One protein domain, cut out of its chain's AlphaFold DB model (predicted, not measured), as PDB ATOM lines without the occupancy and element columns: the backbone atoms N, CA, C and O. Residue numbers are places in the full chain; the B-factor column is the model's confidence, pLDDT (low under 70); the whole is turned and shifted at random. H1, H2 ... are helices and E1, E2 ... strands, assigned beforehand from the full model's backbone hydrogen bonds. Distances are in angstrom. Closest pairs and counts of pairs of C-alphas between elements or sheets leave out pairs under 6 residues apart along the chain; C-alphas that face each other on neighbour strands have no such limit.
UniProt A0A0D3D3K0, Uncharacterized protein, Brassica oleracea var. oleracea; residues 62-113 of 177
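Overview. This is residues 62 to 113 of the 177 residues of an uncharacterized protein of Brassica oleracea var. oleracea (UniProt A0A0D3D3K0). A loose frame of one helix, H1, and a two-strand hairpin, E1 and E2, followed by a long tail, residues 96 to 113, that loops away near residue 100 and folds back. Of 52 printed residues, under half are in named elements, in the order H1, E1, E2; the class is mixed, helices and strands, and the sheet E1 - E2 is antiparallel. The whole is only just loose, close to compact, with a radius of gyration of the C-alphas of 12.0 A and spans of 32 by 30 by 17 A.

Along the chain. Find C-alpha 62 at (40.175, 5.937, 5.848); from there H1 runs 16.6 A to residue 73. E1, residues 81 to 85, is 13.0 A long; E2, residues 91 to 95, is 13.1 A and ends at (43.660, -13.105, 5.610).

Arrangement. In the hairpin, at 140 degrees, look for N 82 and O 94, 2.9 A apart. The closest C-alphas of H1 and E1, Ala 64 and Ile 83, are 7.1 A apart; H1 and E2 are apart. In H1 every O i to N i+4 pair is within hydrogen-bond range.

Size, cuts and confidence. The two farthest C-alphas, Asp 87 and Ser 111, are 32.7 A apart. The printed part has no cut and no long link between named elements. Residues 62 to 64 and 74 to 91 have pLDDT under 70.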
ATOM      1  N   LYS A  62      40.260   5.281   7.163       64.81
ATOM      2  CA  LYS A  62      40.175   5.937   5.848       64.81
ATOM      3  C   LYS A  62      41.521   5.949   5.114       64.81
ATOM      4  O   LYS A  62      41.563   5.612   3.932       64.81
ATOM      5  N   ASN A  63      42.625   6.242   5.801       68.88
ATOM      6  CA  ASN A  63      43.965   6.231   5.203       68.88
ATOM      7  C   ASN A  63      44.365   4.819   4.727       68.88
ATOM      8  O   ASN A  63      44.848   4.633   3.610       68.88
ATOM      9  N   ALA A  64      44.060   3.793   5.529       68.00
ATOM     10  CA  ALA A  64      44.326   2.400   5.168       68.00
ATOM     11  C   ALA A  64      43.538   1.955   3.923       68.00
ATOM     12  O   ALA A  64      44.068   1.226   3.081       68.00
ATOM     13  N   THR A  65      42.293   2.421   3.763       72.94
ATOM     14  CA  THR A  65      41.510   2.146   2.547       72.94
ATOM     15  C   THR A  65      42.079   2.835   1.310       72.94
ATOM     16  O   THR A  65      42.094   2.222   0.242       72.94
ATOM     17  N   SER A  66      42.608   4.053   1.450       79.12
ATOM     18  CA  SER A  66      43.291   4.764   0.365       79.12
ATOM     19  C   SER A  66      44.559   4.035  -0.072       79.12
ATOM     20  O   SER A  66      44.747   3.812  -1.265       79.12
ATOM     21  N   LEU A  67      45.380   3.573   0.880       76.44
ATOM     22  CA  LEU A  67      46.574   2.779   0.584       76.44
ATOM     23  C   LEU A  67      46.216   1.450  -0.090       76.44
ATOM     24  O   LEU A  67      46.830   1.069  -1.082       76.44
ATOM     25  N   LYS A  68      45.190   0.757   0.414       77.81
ATOM     26  CA  LYS A  68      44.712  -0.494  -0.186       77.81
ATOM     27  C   LYS A  68      44.223  -0.283  -1.619       77.81
ATOM     28  O   LYS A  68      44.529  -1.111  -2.475       77.81
ATOM     29  N   ARG A  69      43.482   0.798  -1.887       79.44
ATOM     30  CA  ARG A  69      43.056   1.165  -3.247       79.44
ATOM     31  C   ARG A  69      44.253   1.446  -4.141       79.44
ATOM     32  O   ARG A  69      44.381   0.796  -5.164       79.44
ATOM     33  N   TRP A  70      45.173   2.294  -3.697       80.88
ATOM     34  CA  TRP A  70      46.370   2.637  -4.461       80.88
ATOM     35  C   TRP A  70      47.234   1.410  -4.802       80.88
ATOM     36  O   TRP A  70      47.676   1.260  -5.936       80.88
ATOM     37  N   LEU A  71      47.396   0.478  -3.855       76.69
ATOM     38  CA  LEU A  71      48.074  -0.805  -4.082       76.69
ATOM     39  C   LEU A  71      47.287  -1.762  -4.992       76.69
ATOM     40  O   LEU A  71      47.866  -2.652  -5.605       76.69
ATOM     41  N   SER A  72      45.963  -1.633  -5.050       75.62
ATOM     42  CA  SER A  72      45.133  -2.435  -5.959       75.62
ATOM     43  C   SER A  72      45.209  -1.889  -7.386       75.62
ATOM     44  O   SER A  72      45.294  -2.665  -8.334       75.62
ATOM     45  N   ASP A  73      45.243  -0.562  -7.524       78.38
ATOM     46  CA  ASP A  73      45.358   0.138  -8.804       78.38
ATOM     47  C   ASP A  73      46.749  -0.045  -9.425       78.38
ATOM     48  O   ASP A  73      46.896  -0.039 -10.647       78.38
ATOM     49  N   SER A  74      47.779  -0.298  -8.609       68.69
ATOM     50  CA  SER A  74      49.156  -0.476  -9.073       68.69
ATOM     51  C   SER A  74      49.476  -1.839  -9.711       68.69
ATOM     52  O   SER A  74      50.633  -2.260  -9.774       68.69
ATOM     53  N   SER A  75      48.473  -2.514 -10.288       64.44
ATOM     54  CA  SER A  75      48.594  -3.783 -11.034       64.44
ATOM     55  C   SER A  75      49.218  -4.935 -10.238       64.44
ATOM     56  O   SER A  75      49.897  -5.809 -10.780       64.44
ATOM     57  N   LEU A  76      49.004  -4.951  -8.924       67.06
ATOM     58  CA  LEU A  76      49.527  -6.024  -8.094       67.06
ATOM     59  C   LEU A  76      48.674  -7.285  -8.281       67.06
ATOM     60  O   LEU A  76      47.446  -7.192  -8.357       67.06
ATOM     61  N   PRO A  77      49.292  -8.479  -8.345       66.88
ATOM     62  CA  PRO A  77      48.544  -9.726  -8.402       66.88
ATOM     63  C   PRO A  77      47.561  -9.782  -7.224       66.88
ATOM     64  O   PRO A  77      47.923  -9.326  -6.137       66.88
ATOM     65  N   PRO A  78      46.342 -10.329  -7.402       65.38
ATOM     66  CA  PRO A  78      45.297 -10.304  -6.383       65.38
ATOM     67  C   PRO A  78      45.810 -10.738  -5.002       65.38
ATOM     68  O   PRO A  78      46.136 -11.905  -4.776       65.38
ATOM     69  N   GLN A  79      45.889  -9.788  -4.067       69.06
ATOM     70  CA  GLN A  79      46.448 -10.025  -2.737       69.06
ATOM     71  C   GLN A  79      45.329 -10.456  -1.786       69.06
ATOM     72  O   GLN A  79      44.338  -9.749  -1.603       69.06
ATOM     73  N   LYS A  80      45.460 -11.638  -1.173       66.44
ATOM     74  CA  LYS A  80      44.437 -12.275  -0.311       66.44
ATOM     75  C   LYS A  80      44.395 -11.655   1.100       66.44
ATOM     76  O   LYS A  80      44.386 -12.386   2.092       66.44
ATOM     77  N   ARG A  81      44.452 -10.325   1.211       69.94
ATOM     78  CA  ARG A  81      44.704  -9.613   2.474       69.94
ATOM     79  C   ARG A  81      43.786  -8.398   2.661       69.94
ATOM     80  O   ARG A  81      43.533  -7.635   1.729       69.94
ATOM     81  N   ALA A  82      43.323  -8.209   3.892       69.31
ATOM     82  CA  ALA A  82      42.602  -7.033   4.365       69.31
ATOM     83  C   ALA A  82      43.338  -6.431   5.570       69.31
ATOM     84  O   ALA A  82      44.014  -7.145   6.305       69.31
ATOM     85  N   ILE A  83      43.240  -5.114   5.739       69.12
ATOM     86  CA  ILE A  83      43.758  -4.419   6.920       69.12
ATOM     87  C   ILE A  83      42.592  -4.324   7.892       69.12
ATOM     88  O   ILE A  83      41.551  -3.786   7.511       69.12
ATOM     89  N   ASP A  84      42.765  -4.852   9.098       64.31
ATOM     90  CA  ASP A  84      41.737  -4.819  10.136       64.31
ATOM     91  C   ASP A  84      42.364  -4.600  11.518       64.31
ATOM     92  O   ASP A  84      43.572  -4.786  11.713       64.31
ATOM     93  N   ARG A  85      41.542  -4.165  12.474       68.94
ATOM     94  CA  ARG A  85      41.929  -4.088  13.884       68.94
ATOM     95  C   ARG A  85      41.898  -5.504  14.459       68.94
ATOM     96  O   ARG A  85      40.902  -6.202  14.313       68.94
ATOM     97  N   VAL A  86      42.992  -5.931  15.083       68.06
ATOM     98  CA  VAL A  86      43.096  -7.243  15.737       68.06
ATOM     99  C   VAL A  86      43.143  -7.013  17.246       68.06
ATOM    100  O   VAL A  86      43.771  -6.055  17.689       68.06
ATOM    101  N   ASP A  87      42.496  -7.883  18.028       58.44
ATOM    102  CA  ASP A  87      42.339  -7.745  19.490       58.44
ATOM    103  C   ASP A  87      43.662  -7.647  20.275       58.44
ATOM    104  O   ASP A  87      43.673  -7.237  21.434       58.44
ATOM    105  N   ILE A  88      44.798  -7.969  19.650       53.09
ATOM    106  CA  ILE A  88      46.131  -7.810  20.234       53.09
ATOM    107  C   ILE A  88      46.783  -6.553  19.644       53.09
ATOM    108  O   ILE A  88      47.564  -6.616  18.698       53.09
ATOM    109  N   GLY A  89      46.432  -5.406  20.223       59.09
ATOM    110  CA  GLY A  89      47.277  -4.212  20.336       59.09
ATOM    111  C   GLY A  89      47.591  -3.364  19.096       59.09
ATOM    112  O   GLY A  89      47.812  -2.172  19.269       59.09
ATOM    113  N   GLU A  90      47.604  -3.882  17.866       69.19
ATOM    114  CA  GLU A  90      48.056  -3.110  16.690       69.19
ATOM    115  C   GLU A  90      47.307  -3.465  15.386       69.19
ATOM    116  O   GLU A  90      46.697  -4.529  15.251       69.19
ATOM    117  N   ARG A  91      47.338  -2.554  14.388       65.81
ATOM    118  CA  ARG A  91      46.786  -2.798  13.036       65.81
ATOM    119  C   ARG A  91      47.479  -4.007  12.405       65.81
ATOM    120  O   ARG A  91      48.686  -3.984  12.181       65.81
ATOM    121  N   GLY A  92      46.698  -5.024  12.049       72.38
ATOM    122  CA  GLY A  92      47.196  -6.280  11.502       72.38
ATOM    123  C   GLY A  92      46.740  -6.526  10.068       72.38
ATOM    124  O   GLY A  92      45.775  -5.940   9.572       72.38
ATOM    125  N   VAL A  93      47.441  -7.434   9.389       77.25
ATOM    126  CA  VAL A  93      47.003  -7.929   8.085       77.25
ATOM    127  C   VAL A  93      46.230  -9.224   8.281       77.25
ATOM    128  O   VAL A  93      46.805 -10.255   8.622       77.25
ATOM    129  N   VAL A  94      44.926  -9.170   8.031       78.94
ATOM    130  CA  VAL A  94      44.019 -10.310   8.156       78.94
ATOM    131  C   VAL A  94      43.866 -10.992   6.802       78.94
ATOM    132  O   VAL A  94      43.732 -10.353   5.752       78.94
ATOM    133  N   ALA A  95      43.903 -12.320   6.807       77.44
ATOM    134  CA  ALA A  95      43.660 -13.105   5.610       77.44
ATOM    135  C   ALA A  95      42.175 -13.037   5.242       77.44
ATOM    136  O   ALA A  95      41.315 -13.438   6.016       77.44
ATOM    137  N   SER A  96      41.863 -12.578   4.032       72.88
ATOM    138  CA  SER A  96      40.474 -12.564   3.549       72.88
ATOM    139  C   SER A  96      40.004 -13.937   3.053       72.88
ATOM    140  O   SER A  96      38.841 -14.097   2.694       72.88
ATOM    141  N   ARG A  97      40.917 -14.913   2.940       75.94
ATOM    142  CA  ARG A  97      40.674 -16.275   2.436       75.94
ATOM    143  C   ARG A  97      41.656 -17.257   3.076       75.94
ATOM    144  O   ARG A  97      42.727 -16.849   3.513       75.94
ATOM    145  N   ASN A  98      41.339 -18.550   3.021       79.50
ATOM    146  CA  ASN A  98      42.231 -19.622   3.472       79.50
ATOM    147  C   ASN A  98      43.593 -19.582   2.760       79.50
ATOM    148  O   ASN A  98      43.663 -19.421   1.533       79.50
ATOM    149  N   LEU A  99      44.663 -19.740   3.541       80.06
ATOM    150  CA  LEU A  99      46.052 -19.650   3.096       80.06
ATOM    151  C   LEU A  99      46.731 -21.010   3.224       80.06
ATOM    152  O   LEU A  99      46.714 -21.613   4.296       80.06
ATOM    153  N   ARG A 100      47.348 -21.493   2.143       85.50
ATOM    154  CA  ARG A 100      48.169 -22.712   2.186       85.50
ATOM    155  C   ARG A 100      49.633 -22.346   2.408       85.50
ATOM    156  O   ARG A 100      50.115 -21.322   1.918       85.50
ATOM    157  N   LYS A 101      50.362 -23.189   3.142       84.00
ATOM    158  CA  LYS A 101      51.807 -23.015   3.347       84.00
ATOM    159  C   LYS A 101      52.513 -23.035   1.987       84.00
ATOM    160  O   LYS A 101      52.320 -23.964   1.212       84.00
ATOM    161  N   GLY A 102      53.311 -22.005   1.706       80.69
ATOM    162  CA  GLY A 102      54.012 -21.839   0.426       80.69
ATOM    163  C   GLY A 102      53.325 -20.906  -0.580       80.69
ATOM    164  O   GLY A 102      53.927 -20.586  -1.602       80.69
ATOM    165  N   GLU A 103      52.113 -20.411  -0.302       77.44
ATOM    166  CA  GLU A 103      51.488 -19.374  -1.133       77.44
ATOM    167  C   GLU A 103      52.167 -18.009  -0.917       77.44
ATOM    168  O   GLU A 103      52.441 -17.601   0.213       77.44
ATOM    169  N   LYS A 104      52.415 -17.265  -2.004       77.94
ATOM    170  CA  LYS A 104      52.872 -15.870  -1.926       77.94
ATOM    171  C   LYS A 104      51.676 -14.974  -1.609       77.94
ATOM    172  O   LYS A 104      50.780 -14.816  -2.430       77.94
ATOM    173  N   LEU A 105      51.659 -14.418  -0.401       74.25
ATOM    174  CA  LEU A 105      50.486 -13.733   0.153       74.25
ATOM    175  C   LEU A 105      50.472 -12.217  -0.051       74.25
ATOM    176  O   LEU A 105      49.407 -11.609  -0.001       74.25
ATOM    177  N   LEU A 106      51.652 -11.622  -0.209       77.25
ATOM    178  CA  LEU A 106      51.844 -10.193  -0.394       77.25
ATOM    179  C   LEU A 106      52.882 -10.002  -1.493       77.25
ATOM    180  O   LEU A 106      53.912 -10.681  -1.498       77.25
ATOM    181  N   PHE A 107      52.606  -9.087  -2.410       78.56
ATOM    182  CA  PHE A 107      53.553  -8.691  -3.439       78.56
ATOM    183  C   PHE A 107      53.662  -7.175  -3.431       78.56
ATOM    184  O   PHE A 107      52.660  -6.480  -3.563       78.56
ATOM    185  N   VAL A 108      54.880  -6.672  -3.259       79.44
ATOM    186  CA  VAL A 108      55.187  -5.244  -3.330       79.44
ATOM    187  C   VAL A 108      56.315  -5.095  -4.348       79.44
ATOM    188  O   VAL A 108      57.400  -5.634  -4.114       79.44
ATOM    189  N   PRO A 109      56.080  -4.442  -5.499       79.31
ATOM    190  CA  PRO A 109      57.124  -4.199  -6.475       79.31
ATOM    191  C   PRO A 109      58.208  -3.309  -5.858       79.31
ATOM    192  O   PRO A 109      57.877  -2.405  -5.090       79.31
ATOM    193  N   PRO A 110      59.484  -3.477  -6.243       77.75
ATOM    194  CA  PRO A 110      60.572  -2.630  -5.752       77.75
ATOM    195  C   PRO A 110      60.338  -1.128  -5.979       77.75
ATOM    196  O   PRO A 110      60.801  -0.317  -5.191       77.75
ATOM    197  N   SER A 111      59.566  -0.758  -7.007       74.69
ATOM    198  CA  SER A 111      59.195   0.633  -7.306       74.69
ATOM    199  C   SER A 111      58.284   1.293  -6.266       74.69
ATOM    200  O   SER A 111      58.152   2.509  -6.267       74.69
ATOM    201  N   HIS A 112      57.647   0.508  -5.396       74.94
ATOM    202  CA  HIS A 112      56.759   0.997  -4.336       74.94
ATOM    203  C   HIS A 112      57.461   1.049  -2.975       74.94
ATOM    204  O   HIS A 112      56.862   1.449  -1.977       74.94
ATOM    205  N   VAL A 113      58.723   0.613  -2.919       79.81
ATOM    206  CA  VAL A 113      59.538   0.645  -1.709       79.81
ATOM    207  C   VAL A 113      60.245   1.988  -1.650       79.81
ATOM    208  O   VAL A 113      61.111   2.282  -2.474       79.81
TER     209      VAL A 113